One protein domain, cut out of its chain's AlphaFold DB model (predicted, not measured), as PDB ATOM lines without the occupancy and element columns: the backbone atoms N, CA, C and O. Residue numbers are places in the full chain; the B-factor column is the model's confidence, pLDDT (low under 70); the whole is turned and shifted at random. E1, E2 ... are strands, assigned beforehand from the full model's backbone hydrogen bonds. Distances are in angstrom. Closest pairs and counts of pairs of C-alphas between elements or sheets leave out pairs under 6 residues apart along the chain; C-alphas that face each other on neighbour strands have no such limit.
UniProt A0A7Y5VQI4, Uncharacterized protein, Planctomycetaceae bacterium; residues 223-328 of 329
ATOM      1  N   ASN A 223     -44.123 -14.577 -15.229       84.38
ATOM      2  CA  ASN A 223     -45.068 -15.164 -14.300       84.38
ATOM      3  C   ASN A 223     -46.497 -15.071 -14.837       84.38
ATOM      4  O   ASN A 223     -46.864 -14.195 -15.626       84.38
ATOM      5  N   GLY A 224     -47.306 -16.028 -14.419       86.81
ATOM      6  CA  GLY A 224     -48.666 -16.147 -14.896       86.81
ATOM      7  C   GLY A 224     -49.425 -17.226 -14.162       86.81
ATOM      8  O   GLY A 224     -48.952 -17.809 -13.185       86.81
ATOM      9  N   THR A 225     -50.628 -17.480 -14.647       87.62
ATOM     10  CA  THR A 225     -51.515 -18.509 -14.134       87.62
ATOM     11  C   THR A 225     -51.991 -19.392 -15.270       87.62
ATOM     12  O   THR A 225     -52.381 -18.897 -16.324       87.62
ATOM     13  N   VAL A 226     -52.000 -20.698 -15.038       86.69
ATOM     14  CA  VAL A 226     -52.644 -21.679 -15.906       86.69
ATOM     15  C   VAL A 226     -53.947 -22.099 -15.251       86.69
ATOM     16  O   VAL A 226     -53.931 -22.676 -14.164       86.69
ATOM     17  N   GLN A 227     -55.070 -21.807 -15.896       89.00
ATOM     18  CA  GLN A 227     -56.355 -22.401 -15.569       89.00
ATOM     19  C   GLN A 227     -56.480 -23.732 -16.312       89.00
ATOM     20  O   GLN A 227     -56.262 -23.784 -17.520       89.00
ATOM     21  N   TYR A 228     -56.830 -24.793 -15.591       84.38
ATOM     22  CA  TYR A 228     -56.922 -26.147 -16.129       84.38
ATOM     23  C   TYR A 228     -58.264 -26.795 -15.789       84.38
ATOM     24  O   TYR A 228     -58.864 -26.504 -14.748       84.38
ATOM     25  N   ASN A 229     -58.708 -27.700 -16.660       86.31
ATOM     26  CA  ASN A 229     -59.856 -28.577 -16.457       86.31
ATOM     27  C   ASN A 229     -59.512 -29.992 -16.952       86.31
ATOM     28  O   ASN A 229     -59.764 -30.337 -18.098       86.31
ATOM     29  N   LEU A 230     -58.873 -30.771 -16.087       82.19
ATOM     30  CA  LEU A 230     -58.375 -32.122 -16.319       82.19
ATOM     31  C   LEU A 230     -59.362 -33.179 -15.805       82.19
ATOM     32  O   LEU A 230     -60.145 -32.946 -14.888       82.19
ATOM     33  N   THR A 231     -59.298 -34.395 -16.337       81.81
ATOM     34  CA  THR A 231     -60.140 -35.514 -15.873       81.81
ATOM     35  C   THR A 231     -59.697 -36.067 -14.516       81.81
ATOM     36  O   THR A 231     -60.533 -36.481 -13.709       81.81
ATOM     37  N   THR A 232     -58.396 -36.036 -14.229       77.69
ATOM     38  CA  THR A 232     -57.782 -36.498 -12.978       77.69
ATOM     39  C   THR A 232     -56.676 -35.541 -12.532       77.69
ATOM     40  O   THR A 232     -56.241 -34.673 -13.288       77.69
ATOM     41  N   SER A 233     -56.223 -35.669 -11.278       80.50
ATOM     42  CA  SER A 233     -55.030 -34.946 -10.828       80.50
ATOM     43  C   SER A 233     -53.825 -35.360 -11.670       80.50
ATOM     44  O   SER A 233     -53.600 -36.552 -11.885       80.50
ATOM     45  N   GLY A 234     -53.043 -34.376 -12.094       85.00
ATOM     46  CA  GLY A 234     -51.876 -34.527 -12.957       85.00
ATOM     47  C   GLY A 234     -50.725 -33.595 -12.581       85.00
ATOM     48  O   GLY A 234     -50.783 -32.835 -11.604       85.00
ATOM     49  N   THR A 235     -49.689 -33.606 -13.406       88.00
ATOM     50  CA  THR A 235     -48.671 -32.554 -13.440       88.00
ATOM     51  C   THR A 235     -48.810 -31.748 -14.724       88.00
ATOM     52  O   THR A 235     -48.998 -32.326 -15.793       88.00
ATOM     53  N   LEU A 236     -48.698 -30.427 -14.615       87.62
ATOM     54  CA  LEU A 236     -48.596 -29.516 -15.751       87.62
ATOM     55  C   LEU A 236     -47.126 -29.190 -15.981       87.62
ATOM     56  O   LEU A 236     -46.474 -28.679 -15.071       87.62
ATOM     57  N   THR A 237     -46.616 -29.440 -17.178       90.06
ATOM     58  CA  THR A 237     -45.275 -29.003 -17.576       90.06
ATOM     59  C   THR A 237     -45.406 -27.836 -18.534       90.06
ATOM     60  O   THR A 237     -45.995 -27.970 -19.599       90.06
ATOM     61  N   ILE A 238     -44.875 -26.680 -18.143       88.69
ATOM     62  CA  ILE A 238     -44.892 -25.458 -18.946       88.69
ATOM     63  C   ILE A 238     -43.505 -25.270 -19.542       88.69
ATOM     64  O   ILE A 238     -42.534 -25.143 -18.792       88.69
ATOM     65  N   ARG A 239     -43.415 -25.201 -20.872       89.50
ATOM     66  CA  ARG A 239     -42.191 -24.836 -21.596       89.50
ATOM     67  C   ARG A 239     -42.364 -23.504 -22.304       89.50
ATOM     68  O   ARG A 239     -43.357 -23.294 -22.997       89.50
ATOM     69  N   ILE A 240     -41.384 -22.619 -22.144       87.38
ATOM     70  CA  ILE A 240     -41.314 -21.325 -22.828       87.38
ATOM     71  C   ILE A 240     -40.096 -21.324 -23.742       87.38
ATOM     72  O   ILE A 240     -38.978 -21.433 -23.245       87.38
ATOM     73  N   TYR A 241     -40.311 -21.159 -25.050       89.38
ATOM     74  CA  TYR A 241     -39.235 -21.138 -26.047       89.38
ATOM     75  C   TYR A 241     -38.789 -19.714 -26.379       89.38
ATOM     76  O   TYR A 241     -39.626 -18.824 -26.544       89.38
ATOM     77  N   PHE A 242     -37.477 -19.510 -26.511       88.19
ATOM     78  CA  PHE A 242     -36.852 -18.212 -26.784       88.19
ATOM     79  C   PHE A 242     -35.470 -18.365 -27.457       88.19
ATOM     80  O   PHE A 242     -34.875 -19.446 -27.405       88.19
ATOM     81  N   PRO A 243     -34.930 -17.312 -28.103       89.50
ATOM     82  CA  PRO A 243     -33.575 -17.336 -28.653       89.50
ATOM     83  C   PRO A 243     -32.499 -17.416 -27.556       89.50
ATOM     84  O   PRO A 243     -32.490 -16.633 -26.608       89.50
ATOM     85  N   GLN A 244     -31.553 -18.338 -27.707       88.31
ATOM     86  CA  GLN A 244     -30.409 -18.521 -26.828       88.31
ATOM     87  C   GLN A 244     -29.370 -17.421 -27.051       88.31
ATOM     88  O   GLN A 244     -28.868 -17.222 -28.156       88.31
ATOM     89  N   ALA A 245     -28.975 -16.771 -25.958       84.75
ATOM     90  CA  ALA A 245     -28.077 -15.621 -25.950       84.75
ATOM     91  C   ALA A 245     -26.728 -15.822 -26.672       84.75
ATOM     92  O   ALA A 245     -26.155 -14.848 -27.165       84.75
ATOM     93  N   SER A 246     -26.199 -17.051 -26.696       86.31
ATOM     94  CA  SER A 246     -24.855 -17.351 -27.207       86.31
ATOM     95  C   SER A 246     -24.767 -17.423 -28.730       86.31
ATOM     96  O   SER A 246     -23.744 -17.046 -29.291       86.31
ATOM     97  N   ASP A 247     -25.801 -17.938 -29.394       89.31
ATOM     98  CA  ASP A 247     -25.764 -18.285 -30.823       89.31
ATOM     99  C   ASP A 247     -27.071 -17.962 -31.577       89.31
ATOM    100  O   ASP A 247     -27.163 -18.140 -32.799       89.31
ATOM    101  N   GLY A 248     -28.091 -17.463 -30.875       86.50
ATOM    102  CA  GLY A 248     -29.420 -17.204 -31.420       86.50
ATOM    103  C   GLY A 248     -30.181 -18.475 -31.807       86.50
ATOM    104  O   GLY A 248     -31.143 -18.399 -32.575       86.50
ATOM    105  N   THR A 249     -29.757 -19.657 -31.349       90.75
ATOM    106  CA  THR A 249     -30.526 -20.896 -31.534       90.75
ATOM    107  C   THR A 249     -31.772 -20.897 -30.659       90.75
ATOM    108  O   THR A 249     -31.920 -20.068 -29.772       90.75
ATOM    109  N   LEU A 250     -32.722 -21.781 -30.940       91.12
ATOM    110  CA  LEU A 250     -33.941 -21.875 -30.150       91.12
ATOM    111  C   LEU A 250     -33.693 -22.738 -28.911       91.12
ATOM    112  O   LEU A 250     -33.275 -23.886 -29.043       91.12
ATOM    113  N   THR A 251     -33.987 -22.201 -27.733       90.94
ATOM    114  CA  THR A 251     -33.917 -22.912 -26.451       90.94
ATOM    115  C   THR A 251     -35.222 -22.740 -25.677       90.94
ATOM    116  O   THR A 251     -36.131 -22.054 -26.151       90.94
ATOM    117  N   TYR A 252     -35.347 -23.379 -24.514       90.69
ATOM    118  CA  TYR A 252     -36.517 -23.236 -23.653       90.69
ATOM    119  C   TYR A 252     -36.179 -23.282 -22.166       90.69
ATOM    120  O   TYR A 252     -35.147 -23.811 -21.754       90.69
ATOM    121  N   CYS A 253     -37.088 -22.754 -21.350       87.81
ATOM    122  CA  CYS A 253     -37.133 -23.007 -19.914       87.81
ATOM    123  C   CYS A 253     -38.381 -23.821 -19.570       87.81
ATOM    124  O   CYS A 253     -39.435 -23.630 -20.175       87.81
ATOM    125  N   GLU A 254     -38.257 -24.719 -18.595       90.62
ATOM    126  CA  GLU A 254     -39.307 -25.657 -18.195       90.62
ATOM    127  C   GLU A 254     -39.659 -25.491 -16.712       90.62
ATOM    128  O   GLU A 254     -38.778 -25.294 -15.871       90.62
ATOM    129  N   GLN A 255     -40.952 -25.558 -16.391       91.38
ATOM    130  CA  GLN A 255     -41.453 -25.632 -15.023       91.38
ATOM    131  C   GLN A 255     -42.561 -26.681 -14.922       91.38
ATOM    132  O   GLN A 255     -43.585 -26.575 -15.594       91.38
ATOM    133  N   THR A 256     -42.381 -27.656 -14.032       91.62
ATOM    134  CA  THR A 256     -43.410 -28.645 -13.695       91.62
ATOM    135  C   THR A 256     -44.167 -28.219 -12.442       91.62
ATOM    136  O   THR A 256     -43.573 -27.854 -11.427       91.62
ATOM    137  N   LEU A 257     -45.491 -28.281 -12.511       91.12
ATOM    138  CA  LEU A 257     -46.414 -27.856 -11.472       91.12
ATOM    139  C   LEU A 257     -47.363 -28.995 -11.113       91.12
ATOM    140  O   LEU A 257     -47.930 -29.649 -11.986       91.12
ATOM    141  N   ALA A 258     -47.574 -29.212  -9.818       89.75
ATOM    142  CA  ALA A 258     -48.585 -30.149  -9.350       89.75
ATOM    143  C   ALA A 258     -49.983 -29.526  -9.474       89.75
ATOM    144  O   ALA A 258     -50.192 -28.381  -9.069       89.75
ATOM    145  N   THR A 259     -50.945 -30.288  -9.991       86.56
ATOM    146  CA  THR A 259     -52.363 -29.902  -9.960       86.56
ATOM    147  C   THR A 259     -53.063 -30.562  -8.781       86.56
ATOM    148  O   THR A 259     -52.730 -31.676  -8.376       86.56
ATOM    149  N   THR A 260     -54.046 -29.868  -8.209       85.94
ATOM    150  CA  THR A 260     -54.920 -30.436  -7.176       85.94
ATOM    151  C   THR A 260     -56.331 -30.553  -7.740       85.94
ATOM    152  O   THR A 260     -56.916 -29.562  -8.171       85.94
ATOM    153  N   GLY A 261     -56.862 -31.775  -7.788       85.94
ATOM    154  CA  GLY A 261     -58.184 -32.053  -8.358       85.94
ATOM    155  C   GLY A 261     -58.255 -31.960  -9.887       85.94
ATOM    156  O   GLY A 261     -57.242 -31.877 -10.573       85.94
ATOM    157  N   SER A 262     -59.485 -32.004 -10.400       82.31
ATOM    158  CA  SER A 262     -59.819 -31.987 -11.829       82.31
ATOM    159  C   SER A 262     -59.886 -30.582 -12.426       82.31
ATOM    160  O   SER A 262     -59.843 -30.420 -13.630       82.31
ATOM    161  N   SER A 263     -59.979 -29.520 -11.634       88.25
ATOM    162  CA  SER A 263     -59.950 -28.160 -12.177       88.25
ATOM    163  C   SER A 263     -59.344 -27.194 -11.182       88.25
ATOM    164  O   SER A 263     -59.389 -27.423  -9.972       88.25
ATOM    165  N   GLY A 264     -58.750 -26.120 -11.689       89.88
ATOM    166  CA  GLY A 264     -58.140 -25.118 -10.834       89.88
ATOM    167  C   GLY A 264     -57.285 -24.120 -11.591       89.88
ATOM    168  O   GLY A 264     -57.334 -24.009 -12.815       89.88
ATOM    169  N   THR A 265     -56.494 -23.381 -10.821       90.94
ATOM    170  CA  THR A 265     -55.535 -22.404 -11.325       90.94
ATOM    171  C   THR A 265     -54.203 -22.632 -10.629       90.94
ATOM    172  O   THR A 265     -54.156 -22.637  -9.400       90.94
ATOM    173  N   VAL A 266     -53.124 -22.805 -11.392       90.69
ATOM    174  CA  VAL A 266     -51.762 -22.873 -10.842       90.69
ATOM    175  C   VAL A 266     -50.953 -21.680 -11.314       90.69
ATOM    176  O   VAL A 266     -51.022 -21.304 -12.482       90.69
ATOM    177  N   ALA A 267     -50.186 -21.079 -10.409       90.12
ATOM    178  CA  ALA A 267     -49.243 -20.031 -10.759       90.12
ATOM    179  C   ALA A 267     -47.923 -20.637 -11.251       90.12
ATOM    180  O   ALA A 267     -47.408 -21.584 -10.655       90.12
ATOM    181  N   PHE A 268     -47.363 -20.052 -12.303       88.75
ATOM    182  CA  PHE A 268     -46.027 -20.359 -12.796       88.75
ATOM    183  C   PHE A 268     -45.147 -19.114 -12.715       88.75
ATOM    184  O   PHE A 268     -45.635 -17.982 -12.784       88.75
ATOM    185  N   ALA A 269     -43.850 -19.324 -12.528       88.19
ATOM    186  CA  ALA A 269     -42.863 -18.264 -12.431       88.19
ATOM    187  C   ALA A 269     -41.494 -18.792 -12.858       88.19
ATOM    188  O   ALA A 269     -40.890 -19.614 -12.167       88.19
ATOM    189  N   PHE A 270     -40.983 -18.266 -13.967       83.44
ATOM    190  CA  PHE A 270     -39.618 -18.522 -14.408       83.44
ATOM    191  C   PHE A 270     -38.669 -17.503 -13.756       83.44
ATOM    192  O   PHE A 270     -38.906 -16.294 -13.873       83.44
ATOM    193  N   PRO A 271     -37.628 -17.951 -13.027       68.62
ATOM    194  CA  PRO A 271     -36.734 -17.059 -12.300       68.62
ATOM    195  C   PRO A 271     -35.869 -16.214 -13.241       68.62
ATOM    196  O   PRO A 271     -35.542 -16.607 -14.358       68.62
ATOM    197  N   THR A 272     -35.435 -15.055 -12.750       62.12
ATOM    198  CA  THR A 272     -34.448 -14.202 -13.422       62.12
ATOM    199  C   THR A 272     -33.048 -14.789 -13.277       62.12
ATOM    200  O   THR A 272     -32.587 -14.982 -12.153       62.12
ATOM    201  N   GLY A 273     -32.334 -15.013 -14.379       55.31
ATOM    202  CA  GLY A 273     -30.915 -15.377 -14.331       55.31
ATOM    203  C   GLY A 273     -30.295 -15.532 -15.715       55.31
ATOM    204  O   GLY A 273     -30.924 -16.059 -16.608       55.31
ATOM    205  N   ILE A 274     -29.049 -15.107 -15.909       43.19
ATOM    206  CA  ILE A 274     -28.358 -15.066 -17.219       43.19
ATOM    207  C   ILE A 274     -28.210 -16.448 -17.894       43.19
ATOM    208  O   ILE A 274     -28.010 -16.530 -19.101       43.19
ATOM    209  N   VAL A 275     -28.335 -17.539 -17.129       46.69
ATOM    210  CA  VAL A 275     -28.182 -18.920 -17.627       46.69
ATOM    211  C   VAL A 275     -29.529 -19.563 -18.008       46.69
ATOM    212  O   VAL A 275     -29.550 -20.568 -18.707       46.69
ATOM    213  N   THR A 276     -30.656 -18.984 -17.576       51.59
ATOM    214  CA  THR A 276     -32.023 -19.536 -17.740       51.59
ATOM    215  C   THR A 276     -33.086 -18.476 -18.051       51.59
ATOM    216  O   THR A 276     -34.276 -18.776 -18.127       51.59
ATOM    217  N   GLY A 277     -32.678 -17.220 -18.181       59.28
ATOM    218  CA  GLY A 277     -33.546 -16.059 -18.217       59.28
ATOM    219  C   GLY A 277     -34.032 -15.804 -19.625       59.28
ATOM    220  O   GLY A 277     -33.246 -15.747 -20.569       59.28
ATOM    221  N   ILE A 278     -35.342 -15.631 -19.739       67.31
ATOM    222  CA  ILE A 278     -35.994 -15.286 -20.992       67.31
ATOM    223  C   ILE A 278     -35.531 -13.869 -21.371       67.31
ATOM    224  O   ILE A 278     -35.691 -12.947 -20.559       67.31
ATOM    225  N   PRO A 279     -34.956 -13.673 -22.566       66.12
ATOM    226  CA  PRO A 279     -34.528 -12.361 -23.028       66.12
ATOM    227  C   PRO A 279     -35.703 -11.389 -22.982       66.12
ATOM    228  O   PRO A 279     -36.798 -11.741 -23.415       66.12
ATOM    229  N   ILE A 280     -35.526 -10.169 -22.482       58.75
ATOM    230  CA  ILE A 280     -36.583  -9.166 -22.606       58.75
ATOM    231  C   ILE A 280     -36.526  -8.510 -23.963       58.75
ATOM    232  O   ILE A 280     -35.538  -7.932 -24.389       58.75
ATOM    233  N   GLY A 281     -37.692  -8.474 -24.556       58.75
ATOM    234  CA  GLY A 281     -38.042  -7.710 -25.722       58.75
ATOM    235  C   GLY A 281     -39.432  -8.182 -26.081       58.75
ATOM    236  O   GLY A 281     -39.851  -9.269 -25.681       58.75
ATOM    237  N   ARG A 282     -40.165  -7.389 -26.845       58.09
ATOM    238  CA  ARG A 282     -41.364  -7.931 -27.472       58.09
ATOM    239  C   ARG A 282     -40.891  -8.907 -28.552       58.09
ATOM    240  O   ARG A 282     -40.507  -8.487 -29.639       58.09
ATOM    241  N   HIS A 283     -40.858 -10.191 -28.223       67.00
ATOM    242  CA  HIS A 283     -40.557 -11.276 -29.150       67.00
ATOM    243  C   HIS A 283     -41.625 -12.366 -29.045       67.00
ATOM    244  O   HIS A 283     -42.319 -12.445 -28.026       67.00
ATOM    245  N   PRO A 284     -41.804 -13.169 -30.109       64.00
ATOM    246  CA  PRO A 284     -42.559 -14.406 -30.029       64.00
ATOM    247  C   PRO A 284     -42.080 -15.285 -28.888       64.00
ATOM    248  O   PRO A 284     -41.006 -15.880 -28.969       64.00
ATOM    249  N   ILE A 285     -42.939 -15.475 -27.897       72.94
ATOM    250  CA  ILE A 285     -42.849 -16.649 -27.049       72.94
ATOM    251  C   ILE A 285     -43.913 -17.636 -27.484       72.94
ATOM    252  O   ILE A 285     -45.091 -17.284 -27.591       72.94
ATOM    253  N   ARG A 286     -43.482 -18.883 -27.667       79.19
ATOM    254  CA  ARG A 286     -44.379 -20.031 -27.693       79.19
ATOM    255  C   ARG A 286     -44.396 -20.673 -26.324       79.19
ATOM    256  O   ARG A 286     -43.340 -20.862 -25.716       79.19
ATOM    257  N   VAL A 287     -45.597 -20.981 -25.856       79.25
ATOM    258  CA  VAL A 287     -45.796 -21.707 -24.607       79.25
ATOM    259  C   VAL A 287     -46.424 -23.045 -24.937       79.25
ATOM    260  O   VAL A 287     -47.482 -23.084 -25.565       79.25
ATOM    261  N   ARG A 288     -45.771 -24.124 -24.511       82.88
ATOM    262  CA  ARG A 288     -46.353 -25.464 -24.517       82.88
ATOM    263  C   ARG A 288     -46.754 -25.813 -23.097       82.88
ATOM    264  O   ARG A 288     -45.962 -25.605 -22.176       82.88
ATOM    265  N   VAL A 289     -47.969 -26.326 -22.935       82.25
ATOM    266  CA  VAL A 289     -48.378 -26.960 -21.685       82.25
ATOM    267  C   VAL A 289     -48.710 -28.413 -21.955       82.25
ATOM    268  O   VAL A 289     -49.626 -28.696 -22.724       82.25
ATOM    269  N   ASP A 290     -47.960 -29.297 -21.304       83.44
ATOM    270  CA  ASP A 290     -48.216 -30.732 -21.311       83.44
ATOM    271  C   ASP A 290     -48.920 -31.130 -20.021       83.44
ATOM    272  O   ASP A 290     -48.507 -30.740 -18.921       83.44
ATOM    273  N   VAL A 291     -49.958 -31.946 -20.159       81.25
ATOM    274  CA  VAL A 291     -50.647 -32.569 -19.034       81.25
ATOM    275  C   VAL A 291     -50.199 -34.019 -18.933       81.25
ATOM    276  O   VAL A 291     -50.450 -34.814 -19.833       81.25
ATOM    277  N   LEU A 292     -49.577 -34.382 -17.813       80.12
ATOM    278  CA  LEU A 292     -49.287 -35.779 -17.496       80.12
ATOM    279  C   LEU A 292     -50.261 -36.266 -16.414       80.12
ATOM    280  O   LEU A 292     -50.273 -35.687 -15.320       80.12
ATOM    281  N   PRO A 293     -51.076 -37.304 -16.671       73.38
ATOM    282  CA  PRO A 293     -51.924 -37.894 -15.640       73.38
ATOM    283  C   PRO A 293     -51.063 -38.516 -14.530       73.38
ATOM    284  O   PRO A 293     -49.996 -39.075 -14.789       73.38
ATOM    285  N   VAL A 294     -51.509 -38.431 -13.269       73.75
ATOM    286  CA  VAL A 294     -50.831 -39.121 -12.159       73.75
ATOM    287  C   VAL A 294     -50.972 -40.627 -12.366       73.75
ATOM    288  O   VAL A 294     -52.044 -41.168 -12.127       73.75
ATOM    289  N   ASN A 295     -49.874 -41.268 -12.789       58.81
ATOM    290  CA  ASN A 295     -49.644 -42.715 -12.817       58.81
ATOM    291  C   ASN A 295     -50.911 -43.541 -13.079       58.81
ATOM    292  O   ASN A 295     -51.502 -44.079 -12.142       58.81
ATOM    293  N   ASP A 296     -51.276 -43.703 -14.348       60.16
ATOM    294  CA  ASP A 296     -51.973 -44.918 -14.758       60.16
ATOM    295  C   ASP A 296     -50.901 -45.966 -15.107       60.16
ATOM    296  O   ASP A 296     -50.380 -45.957 -16.223       60.16
ATOM    297  N   PRO A 297     -50.495 -46.847 -14.166       62.88
ATOM    298  CA  PRO A 297     -49.447 -47.840 -14.405       62.88
ATOM    299  C   PRO A 297     -49.808 -48.869 -15.495       62.88
ATOM    300  O   PRO A 297     -49.011 -49.770 -15.745       62.88
ATOM    301  N   GLY A 298     -50.992 -48.776 -16.117       65.62
ATOM    302  CA  GLY A 298     -51.412 -49.613 -17.239       65.62
ATOM    303  C   GLY A 298     -51.360 -48.951 -18.619       65.62
ATOM    304  O   GLY A 298     -51.573 -49.660 -19.602       65.62
ATOM    305  N   ASN A 299     -51.089 -47.642 -18.724       57.28
ATOM    306  CA  ASN A 299     -51.183 -46.905 -19.989       57.28
ATOM    307  C   ASN A 299     -49.824 -46.313 -20.408       57.28
ATOM    308  O   ASN A 299     -49.556 -45.128 -20.238       57.28
ATOM    309  N   GLU A 300     -48.935 -47.162 -20.937       55.53
ATOM    310  CA  GLU A 300     -47.614 -46.752 -21.447       55.53
ATOM    311  C   GLU A 300     -47.669 -46.098 -22.842       55.53
ATOM    312  O   GLU A 300     -46.631 -45.705 -23.377       55.53
ATOM    313  N   THR A 301     -48.847 -45.963 -23.464       56.44
ATOM    314  CA  THR A 301     -48.940 -45.256 -24.744       56.44
ATOM    315  C   THR A 301     -48.893 -43.754 -24.493       56.44
ATOM    316  O   THR A 301     -49.897 -43.117 -24.197       56.44
ATOM    317  N   THR A 302     -47.699 -43.192 -24.658       55.91
ATOM    318  CA  THR A 302     -47.342 -41.764 -24.656       55.91
ATOM    319  C   THR A 302     -48.115 -40.880 -25.653       55.91
ATOM    320  O   THR A 302     -47.775 -39.709 -25.790       55.91
ATOM    321  N   ASP A 303     -49.122 -41.409 -26.355       56.62
ATOM    322  CA  ASP A 303     -49.851 -40.715 -27.429       56.62
ATOM    323  C   ASP A 303     -51.027 -39.846 -26.937       56.62
ATOM    324  O   ASP A 303     -51.478 -38.985 -27.685       56.62
ATOM    325  N   ASP A 304     -51.483 -39.990 -25.686       56.34
ATOM    326  CA  ASP A 304     -52.608 -39.213 -25.120       56.34
ATOM    327  C   ASP A 304     -52.137 -38.006 -24.275       56.34
ATOM    328  O   ASP A 304     -52.601 -37.777 -23.155       56.34
ATOM    329  N   LEU A 305     -51.177 -37.225 -24.780       61.62
ATOM    330  CA  LEU A 305     -50.813 -35.947 -24.157       61.62
ATOM    331  C   LEU A 305     -51.672 -34.820 -24.733       61.62
ATOM    332  O   LEU A 305     -51.421 -34.353 -25.848       61.62
ATOM    333  N   ASP A 306     -52.630 -34.329 -23.943       62.34
ATOM    334  CA  ASP A 306     -53.315 -33.068 -24.232       62.34
ATOM    335  C   ASP A 306     -52.281 -31.938 -24.244       62.34
ATOM    336  O   ASP A 306     -51.813 -31.458 -23.208       62.34
ATOM    337  N   THR A 307     -51.892 -31.545 -25.456       63.53
ATOM    338  CA  THR A 307     -50.933 -30.475 -25.703       63.53
ATOM    339  C   THR A 307     -51.699 -29.233 -26.131       63.53
ATOM    340  O   THR A 307     -52.319 -29.208 -27.193       63.53
ATOM    341  N   THR A 308     -51.611 -28.164 -25.342       68.25
ATOM    342  CA  THR A 308     -52.053 -26.835 -25.787       68.25
ATOM    343  C   THR A 308     -50.833 -25.987 -26.123       68.25
ATOM    344  O   THR A 308     -49.991 -25.725 -25.262       68.25
ATOM    345  N   VAL A 309     -50.751 -25.537 -27.378       64.88
ATOM    346  CA  VAL A 309     -49.743 -24.574 -27.831       64.88
ATOM    347  C   VAL A 309     -50.376 -23.191 -27.874       64.88
ATOM    348  O   VAL A 309     -51.305 -22.945 -28.639       64.88
ATOM    349  N   ILE A 310     -49.859 -22.267 -27.069       65.75
ATOM    350  CA  ILE A 310     -50.213 -20.852 -27.182       65.75
ATOM    351  C   ILE A 310     -49.203 -20.205 -28.115       65.75
ATOM    352  O   ILE A 310     -48.000 -20.191 -27.838       65.75
ATOM    353  N   GLU A 311     -49.701 -19.694 -29.239       55.78
ATOM    354  CA  GLU A 311     -48.835 -19.324 -30.355       55.78
ATOM    355  C   GLU A 311     -48.039 -18.033 -30.123       55.78
ATOM    356  O   GLU A 311     -46.911 -17.952 -30.611       55.78
ATOM    357  N   TRP A 312     -48.580 -17.040 -29.397       57.47
ATOM    358  CA  TRP A 312     -47.922 -15.734 -29.247       57.47
ATOM    359  C   TRP A 312     -48.232 -15.062 -27.909       57.47
ATOM    360  O   TRP A 312     -49.346 -14.594 -27.673       57.47
ATOM    361  N   VAL A 313     -47.218 -14.938 -27.051       60.84
ATOM    362  CA  VAL A 313     -47.257 -14.042 -25.886       60.84
ATOM    363  C   VAL A 313     -46.189 -12.965 -26.059       60.84
ATOM    364  O   VAL A 313     -45.012 -13.271 -26.220       60.84
ATOM    365  N   THR A 314     -46.598 -11.694 -26.033       59.34
ATOM    366  CA  THR A 314     -45.680 -10.550 -26.152       59.34
ATOM    367  C   THR A 314     -45.195 -10.116 -24.774       59.34
ATOM    368  O   THR A 314     -46.001  -9.626 -23.987       59.34
ATOM    369  N   VAL A 315     -43.891 -10.220 -24.493       60.03
ATOM    370  CA  VAL A 315     -43.279  -9.693 -23.254       60.03
ATOM    371  C   VAL A 315     -43.100  -8.178 -23.354       60.03
ATOM    372  O   VAL A 315     -42.282  -7.723 -24.157       60.03
ATOM    373  N   PRO A 316     -43.825  -7.349 -22.582       57.16
ATOM    374  CA  PRO A 316     -43.534  -5.925 -22.544       57.16
ATOM    375  C   PRO A 316     -42.208  -5.666 -21.811       57.16
ATOM    376  O   PRO A 316     -41.737  -6.471 -21.005       57.16
ATOM    377  N   GLN A 317     -41.601  -4.505 -22.069       51.91
ATOM    378  CA  GLN A 317     -40.501  -3.999 -21.245       51.91
ATOM    379  C   GLN A 317     -40.992  -3.876 -19.793       51.91
ATOM    380  O   GLN A 317     -41.970  -3.178 -19.538       51.91
ATOM    381  N   GLY A 318     -40.348  -4.576 -18.855       52.31
ATOM    382  CA  GLY A 318     -40.859  -4.737 -17.484       52.31
ATOM    383  C   GLY A 318     -41.534  -6.086 -17.207       52.31
ATOM    384  O   GLY A 318     -42.067  -6.263 -16.116       52.31
ATOM    385  N   GLY A 319     -41.453  -7.014 -18.171       54.47
ATOM    386  CA  GLY A 319     -41.774  -8.442 -18.098       54.47
ATOM    387  C   GLY A 319     -43.222  -8.832 -18.253       54.47
ATOM    388  O   GLY A 319     -44.124  -8.009 -18.357       54.47
ATOM    389  N   LEU A 320     -43.430 -10.143 -18.274       57.84
ATOM    390  CA  LEU A 320     -44.752 -10.737 -18.321       57.84
ATOM    391  C   LEU A 320     -45.246 -10.942 -16.896       57.84
ATOM    392  O   LEU A 320     -44.770 -11.838 -16.198       57.84
ATOM    393  N   SER A 321     -46.216 -10.124 -16.495       57.38
ATOM    394  CA  SER A 321     -47.058 -10.435 -15.346       57.38
ATOM    395  C   SER A 321     -48.509 -10.576 -15.765       57.38
ATOM    396  O   SER A 321     -48.975  -9.860 -16.653       57.38
ATOM    397  N   GLY A 322     -49.210 -11.521 -15.141       57.78
ATOM    398  CA  GLY A 322     -50.628 -11.755 -15.410       57.78
ATOM    399  C   GLY A 322     -50.910 -12.487 -16.723       57.78
ATOM    400  O   GLY A 322     -52.011 -12.362 -17.253       57.78
ATOM    401  N   VAL A 323     -49.952 -13.258 -17.254       68.75
ATOM    402  CA  VAL A 323     -50.234 -14.163 -18.378       68.75
ATOM    403  C   VAL A 323     -51.231 -15.211 -17.903       68.75
ATOM    404  O   VAL A 323     -50.908 -16.026 -17.042       68.75
ATOM    405  N   SER A 324     -52.443 -15.179 -18.449       75.12
ATOM    406  CA  SER A 324     -53.467 -16.179 -18.171       75.12
ATOM    407  C   SER A 324     -53.531 -17.163 -19.327       75.12
ATOM    408  O   SER A 324     -53.885 -16.798 -20.446       75.12
ATOM    409  N   ILE A 325     -53.197 -18.413 -19.040       76.69
ATOM    410  CA  ILE A 325     -53.302 -19.537 -19.963       76.69
ATOM    411  C   ILE A 325     -54.556 -20.309 -19.577       76.69
ATOM    412  O   ILE A 325     -54.691 -20.702 -18.421       76.69
ATOM    413  N   ILE A 326     -55.476 -20.515 -20.515       74.56
ATOM    414  CA  ILE A 326     -56.678 -21.321 -20.284       74.56
ATOM    415  C   ILE A 326     -56.524 -22.609 -21.082       74.56
ATOM    416  O   ILE A 326     -56.418 -22.563 -22.304       74.56
ATOM    417  N   ILE A 327     -56.514 -23.737 -20.379       71.56
ATOM    418  CA  ILE A 327     -56.522 -25.080 -20.957       71.56
ATOM    419  C   ILE A 327     -57.934 -25.623 -20.772       71.56
ATOM    420  O   ILE A 327     -58.391 -25.817 -19.641       71.56
ATOM    421  N   GLY A 328     -58.643 -25.796 -21.882       62.28
ATOM    422  CA  GLY A 328     -59.961 -26.420 -21.927       62.28
ATOM    423  C   GLY A 328     -59.927 -27.644 -22.832       62.28
ATOM    424  O   GLY A 328     -59.152 -27.660 -23.787       62.28
TER     425      GLY A 328
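AT A GLANCE: This is residues 223 to 328 of the 329 residues of an uncharacterized protein of Planctomycetaceae bacterium (UniProt A0A7Y5VQI4). Two twisted sheets stand face to face as a sandwich, a four-stranded one, E3 E2 E5 E6, and a smaller three-stranded one, E4 E1 E7, with the strands of the one at 40 degrees to those of the other. The chain changes sheet four times, and residues 296 to 301, in the link from E5 to E6, stick out from the body. The printed part has 106 residues with no named helix and seven named strands, E1 to E7 along the chain; the class is all strand. The larger sheet is antiparallel, the smaller mixed. The whole is compact, with a radius of gyration of the C-alphas of 14.8 A, and its outline is elongated, spanning 43 by 27 by 22 A.

HOW THE PARTS SIT: In the larger sheet, E2, residues 234 to 243, and E5, residues 284 to 293, are the inner strands, antiparallel at 160 degrees, with N 237 and O 290 at 2.9 A. The edge strand E3, residues 250 to 258, forms a hairpin with E2; N 238 and O 255 are 2.9 A apart. The other edge strand, E6, residues 307 to 314, forms a hairpin with E5, with N 310 and O 287 at 2.9 A. In the smaller sheet, E1, residues 223 to 229, is the inner strand. It is antiparallel to E4, residues 263 to 270, with N 226 and O 266 at 2.8 A, and parallel to E7, residues 320 to 326, at 9 degrees, with N 225 and O 323 at 2.8 A. The facing parts of the two sheets are 9.9 A centre to centre. The closest C-alphas of E3 and E4 are those of Gln 255 and Phe 268, 7.3 A apart. E2 and E4 are near each other, while E3 and E6, for instance, are apart.

IN THESE COORDINATES: The longest strands by residues are E2, 29.6 A from first to last C-alpha, and E5, 29.1 A. E3 measures 26.7 A, E4 22.6 A, E6 20.6 A, E1 20.1 A and E7 16.1 A. C-alpha 234, where E2 begins, is at (-51.876, -34.527, -12.957). E1 begins with C-alpha 223 at (-45.068, -15.164, -14.300), and E7 ends with C-alpha 326 at (-56.678, -21.321, -20.284).

THE WHOLE: The two C-alphas farthest apart, those of Gly 298 and Gln 317, are 47.1 A apart. The printed part has no cut. The links E4 to E5 and E5 to E6 are long, 13 residues each. The mean pLDDT of the printed part is 74.5; residues 271 to 284, 295 to 323 and 328 are under 70.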